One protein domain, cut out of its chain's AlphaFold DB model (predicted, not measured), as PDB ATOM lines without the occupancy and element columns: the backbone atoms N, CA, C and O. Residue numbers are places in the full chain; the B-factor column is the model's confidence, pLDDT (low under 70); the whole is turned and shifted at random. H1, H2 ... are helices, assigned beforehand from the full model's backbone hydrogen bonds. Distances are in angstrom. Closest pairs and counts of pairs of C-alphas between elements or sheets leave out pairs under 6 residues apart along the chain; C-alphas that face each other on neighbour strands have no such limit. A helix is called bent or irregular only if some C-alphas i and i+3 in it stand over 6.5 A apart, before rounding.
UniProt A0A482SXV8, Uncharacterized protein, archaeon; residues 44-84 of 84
ATOM      1  N   SER A  44      54.891 163.542   1.447       94.00
ATOM      2  CA  SER A  44      53.793 164.464   1.164       94.00
ATOM      3  C   SER A  44      53.711 165.561   2.227       94.00
ATOM      4  O   SER A  44      54.264 165.464   3.325       94.00
ATOM      5  N   GLU A  45      52.974 166.618   1.917       92.38
ATOM      6  CA  GLU A  45      52.736 167.714   2.843       92.38
ATOM      7  C   GLU A  45      52.162 167.269   4.202       92.38
ATOM      8  O   GLU A  45      52.684 167.612   5.267       92.38
ATOM      9  N   SER A  46      51.129 166.424   4.175       93.19
ATOM     10  CA  SER A  46      50.506 165.889   5.389       93.19
ATOM     11  C   SER A  46      51.443 164.963   6.169       93.19
ATOM     12  O   SER A  46      51.471 164.996   7.401       93.19
ATOM     13  N   GLN A  47      52.253 164.166   5.468       94.81
ATOM     14  CA  GLN A  47      53.250 163.292   6.086       94.81
ATOM     15  C   GLN A  47      54.373 164.093   6.749       94.81
ATOM     16  O   GLN A  47      54.774 163.766   7.864       94.81
ATOM     17  N   ALA A  48      54.847 165.162   6.108       94.19
ATOM     18  CA  ALA A  48      55.874 166.037   6.660       94.19
ATOM     19  C   ALA A  48      55.375 166.806   7.893       94.19
ATOM     20  O   ALA A  48      56.110 166.931   8.873       94.19
ATOM     21  N   ALA A  49      54.121 167.274   7.886       93.38
ATOM     22  CA  ALA A  49      53.509 167.907   9.054       93.38
ATOM     23  C   ALA A  49      53.466 166.947  10.253       93.38
ATOM     24  O   ALA A  49      53.940 167.287  11.337       93.38
ATOM     25  N   LYS A  50      53.002 165.712  10.029       95.62
ATOM     26  CA  LYS A  50      52.979 164.668  11.061       95.62
ATOM     27  C   LYS A  50      54.383 164.269  11.524       95.62
ATOM     28  O   LYS A  50      54.596 164.002  12.702       95.62
ATOM     29  N   HIS A  51      55.357 164.231  10.614       94.19
ATOM     30  CA  HIS A  51      56.757 163.988  10.963       94.19
ATOM     31  C   HIS A  51      57.291 165.072  11.909       94.19
ATOM     32  O   HIS A  51      57.885 164.741  12.933       94.19
ATOM     33  N   MET A  52      57.029 166.348  11.608       93.62
ATOM     34  CA  MET A  52      57.436 167.465  12.462       93.62
ATOM     35  C   MET A  52      56.753 167.409  13.833       93.62
ATOM     36  O   MET A  52      57.425 167.553  14.851       93.62
ATOM     37  N   GLU A  53      55.447 167.141  13.876       94.50
ATOM     38  CA  GLU A  53      54.705 166.961  15.131       94.50
ATOM     39  C   GLU A  53      55.323 165.849  15.991       94.50
ATOM     40  O   GLU A  53      55.611 166.058  17.168       94.50
ATOM     41  N   ASN A  54      55.630 164.696  15.392       92.94
ATOM     42  CA  ASN A  54      56.276 163.591  16.097       92.94
ATOM     43  C   ASN A  54      57.667 163.961  16.632       92.94
ATOM     44  O   ASN A  54      58.024 163.526  17.725       92.94
ATOM     45  N   LEU A  55      58.460 164.741  15.889       92.25
ATOM     46  CA  LEU A  55      59.761 165.223  16.364       92.25
ATOM     47  C   LEU A  55      59.608 166.149  17.574       92.25
ATOM     48  O   LEU A  55      60.346 165.994  18.545       92.25
ATOM     49  N   VAL A  56      58.638 167.067  17.534       91.00
ATOM     50  CA  VAL A  56      58.331 167.963  18.658       91.00
ATOM     51  C   VAL A  56      57.893 167.152  19.874       91.00
ATOM     52  O   VAL A  56      58.462 167.315  20.949       91.00
ATOM     53  N   MET A  57      56.958 166.218  19.704       87.81
ATOM     54  CA  MET A  57      56.487 165.365  20.797       87.81
ATOM     55  C   MET A  57      57.604 164.488  21.363       87.81
ATOM     56  O   MET A  57      57.711 164.327  22.576       87.81
ATOM     57  N   LYS A  58      58.477 163.953  20.504       86.50
ATOM     58  CA  LYS A  58      59.652 163.200  20.944       86.50
ATOM     59  C   LYS A  58      60.594 164.071  21.774       86.50
ATOM     60  O   LYS A  58      61.070 163.596  22.794       86.50
ATOM     61  N   ALA A  59      60.841 165.313  21.362       83.38
ATOM     62  CA  ALA A  59      61.678 166.244  22.114       83.38
ATOM     63  C   ALA A  59      61.050 166.616  23.469       83.38
ATOM     64  O   ALA A  59      61.752 166.650  24.474       83.38
ATOM     65  N   VAL A  60      59.730 166.826  23.513       78.94
ATOM     66  CA  VAL A  60      58.980 167.080  24.758       78.94
ATOM     67  C   VAL A  60      59.076 165.898  25.725       78.94
ATOM     68  O   VAL A  60      59.174 166.086  26.933       78.94
ATOM     69  N   HIS A  61      59.054 164.671  25.208       75.38
ATOM     70  CA  HIS A  61      59.088 163.453  26.017       75.38
ATOM     71  C   HIS A  61      60.484 162.837  26.160       75.38
ATOM     72  O   HIS A  61      60.595 161.701  26.631       75.38
ATOM     73  N   ASP A  62      61.546 163.542  25.761       75.69
ATOM     74  CA  ASP A  62      62.888 162.970  25.779       75.69
ATOM     75  C   ASP A  62      63.378 162.834  27.230       75.69
ATOM     76  O   ASP A  62      63.669 163.802  27.935       75.69
ATOM     77  N   TRP A  63      63.445 161.587  27.699       56.88
ATOM     78  CA  TRP A  63      63.817 161.203  29.067       56.88
ATOM     79  C   TRP A  63      65.220 161.709  29.454       56.88
ATOM     80  O   TRP A  63      65.503 161.963  30.622       56.88
ATOM     81  N   THR A  64      66.101 161.946  28.486       58.31
ATOM     82  CA  THR A  64      67.422 162.550  28.711       58.31
ATOM     83  C   THR A  64      67.345 163.964  29.296       58.31
ATOM     84  O   THR A  64      68.183 164.285  30.136       58.31
ATOM     85  N   GLY A  65      66.328 164.766  28.953       58.62
ATOM     86  CA  GLY A  65      66.077 166.072  29.580       58.62
ATOM     87  C   GLY A  65      65.706 165.927  31.056       58.62
ATOM     88  O   GLY A  65      66.372 166.478  31.928       58.62
ATOM     89  N   ALA A  66      64.746 165.051  31.358       59.44
ATOM     90  CA  ALA A  66      64.338 164.767  32.736       59.44
ATOM     91  C   ALA A  66      65.469 164.153  33.590       59.44
ATOM     92  O   ALA A  66      65.559 164.402  34.795       59.44
ATOM     93  N   ALA A  67      66.340 163.344  32.981       60.34
ATOM     94  CA  ALA A  67      67.515 162.785  33.644       60.34
ATOM     95  C   ALA A  67      68.595 163.852  33.893       60.34
ATOM     96  O   ALA A  67      69.179 163.873  34.978       60.34
ATOM     97  N   TYR A  68      68.838 164.749  32.932       59.62
ATOM     98  CA  TYR A  68      69.777 165.864  33.077       59.62
ATOM     99  C   TYR A  68      69.329 166.838  34.173       59.62
ATOM    100  O   TYR A  68      70.127 167.160  35.057       59.62
ATOM    101  N   ASP A  69      68.042 167.192  34.212       62.53
ATOM    102  CA  ASP A  69      67.450 168.008  35.279       62.53
ATOM    103  C   ASP A  69      67.563 167.319  36.649       62.53
ATOM    104  O   ASP A  69      67.856 167.951  37.667       62.53
ATOM    105  N   GLY A  70      67.387 165.993  36.688       63.34
ATOM    106  CA  GLY A  70      67.568 165.187  37.895       63.34
ATOM    107  C   GLY A  70      69.005 165.209  38.422       63.34
ATOM    108  O   GLY A  70      69.222 165.366  39.628       63.34
ATOM    109  N   VAL A  71      69.993 165.102  37.531       68.44
ATOM    110  CA  VAL A  71      71.419 165.183  37.885       68.44
ATOM    111  C   VAL A  71      71.803 166.605  38.303       68.44
ATOM    112  O   VAL A  71      72.491 166.765  39.311       68.44
ATOM    113  N   GLN A  72      71.315 167.643  37.615       61.47
ATOM    114  CA  GLN A  72      71.553 169.044  37.991       61.47
ATOM    115  C   GLN A  72      70.953 169.395  39.356       61.47
ATOM    116  O   GLN A  72      71.612 170.057  40.165       61.47
ATOM    117  N   LYS A  73      69.749 168.898  39.652       66.44
ATOM    118  CA  LYS A  73      69.129 169.040  40.972       66.44
ATOM    119  C   LYS A  73      69.963 168.365  42.059       66.44
ATOM    120  O   LYS A  73      70.136 168.937  43.131       66.44
ATOM    121  N   LEU A  74      70.487 167.170  41.788       68.56
ATOM    122  CA  LEU A  74      71.268 166.406  42.761       68.56
ATOM    123  C   LEU A  74      72.661 167.009  43.008       68.56
ATOM    124  O   LEU A  74      73.120 167.020  44.146       68.56
ATOM    125  N   GLN A  75      73.335 167.495  41.962       70.44
ATOM    126  CA  GLN A  75      74.718 167.976  42.052       70.44
ATOM    127  C   GLN A  75      74.825 169.454  42.439       70.44
ATOM    128  O   GLN A  75      75.704 169.810  43.217       70.44
ATOM    129  N   ASN A  76      73.933 170.304  41.923       72.56
ATOM    130  CA  ASN A  76      74.059 171.762  42.035       72.56
ATOM    131  C   ASN A  76      72.883 172.423  42.778       72.56
ATOM    132  O   ASN A  76      72.869 173.643  42.915       72.56
ATOM    133  N   ASN A  77      71.894 171.645  43.243       68.62
ATOM    134  CA  ASN A  77      70.647 172.135  43.854       68.62
ATOM    135  C   ASN A  77      69.893 173.168  42.988       68.62
ATOM    136  O   ASN A  77      69.165 174.019  43.498       68.62
ATOM    137  N   ILE A  78      70.072 173.103  41.667       64.31
ATOM    138  CA  ILE A  78      69.357 173.942  40.705       64.31
ATOM    139  C   ILE A  78      68.034 173.235  40.399       64.31
ATOM    140  O   ILE A  78      68.023 172.117  39.888       64.31
ATOM    141  N   TYR A  79      66.917 173.862  40.768       59.56
ATOM    142  CA  TYR A  79      65.565 173.382  40.486       59.56
ATOM    143  C   TYR A  79      64.667 174.561  40.139       59.56
ATOM    144  O   TYR A  79      64.678 175.575  40.836       59.56
ATOM    145  N   SER A  80      63.865 174.403  39.095       58.06
ATOM    146  CA  SER A  80      62.950 175.427  38.621       58.06
ATOM    147  C   SER A  80      61.621 174.754  38.215       58.06
ATOM    148  O   SER A  80      61.616 173.872  37.354       58.06
ATOM    149  N   PRO A  81      60.502 175.057  38.908       57.53
ATOM    150  CA  PRO A  81      59.197 174.434  38.667       57.53
ATOM    151  C   PRO A  81      58.634 174.641  37.253       57.53
ATOM    152  O   PRO A  81      57.762 173.882  36.842       57.53
ATOM    153  N   GLU A  82      59.114 175.652  36.534       57.72
ATOM    154  CA  GLU A  82      58.675 176.049  35.194       57.72
ATOM    155  C   GLU A  82      59.259 175.206  34.040       57.72
ATOM    156  O   GLU A  82      58.987 175.491  32.879       57.72
ATOM    157  N   TRP A  83      60.033 174.154  34.340       54.28
ATOM    158  CA  TRP A  83      60.682 173.263  33.356       54.28
ATOM    159  C   TRP A  83      59.846 172.004  33.053       54.28
ATOM    160  O   TRP A  83      60.350 171.036  32.486       54.28
ATOM    161  N   LYS A  84      58.574 171.999  33.466       49.81
ATOM    162  CA  LYS A  84      57.604 170.922  33.234       49.81
ATOM    163  C   LYS A  84      56.442 171.376  32.372       49.81
ATOM    164  O   LYS A  84      55.952 172.501  32.608       49.81
TER     165      LYS A  84
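Overview. This is residues 44 to 84 of the 84 residues of an uncharacterized protein of archaeon (UniProt A0A482SXV8). Two helices follow each other nearly end to end along one long rod, H1 making one half and H2 the other, with the last residues, 77 to 84, folding back beside H2. There is no packed core: residues 45 to 59 of H1 stick out, with no C-alpha 8 or more residues away along the chain within 10 A of them. The printed part has 41 residues with two named helices, in the order H1, H2, and no named strand; its class is all helix. It is extended, with a radius of gyration of the C-alphas of 14.8 A, and spans 46 by 17 by 9 A.

Along the chain. H1, the longest helix, is residues 45 to 60, 22.8 A from its first C-alpha at (52.736, 167.714, 2.843) to its last at (58.980, 167.080, 24.758). H2 is residues 63 to 76, 19.6 A long, and its last C-alpha, of Asn 76, is at (74.059, 171.762, 42.035). Residues 81 to 83 are helical too, but make no named helix.

Arrangement. H1 and H2 are joined by a tight link of 2 residues, His 61 and Asp 62. The two helices are apart, with no C-alpha of the one within 8 A of the other. Residues 44 to 59, of which 45 to 59 belong to H1, stand free. So do residues 71 to 77, of which 71 to 76 belong to H2. In H1 and H2 every O i to N i+4 pair is within hydrogen-bond range. Neither helix is bent.

Size, cuts and confidence. The two C-alphas farthest apart, those of Ser 44 and Asn 77, are 46.5 A apart, while those of Ser 44 and Lys 84, the chain's last residue, are 32.9 A apart. The printed part has no cut. The mean pLDDT of the printed part is 74.7; it is under 70 in residues 63 to 74 and 77 to 84. The mean is 91 in H1 and 63 in H2.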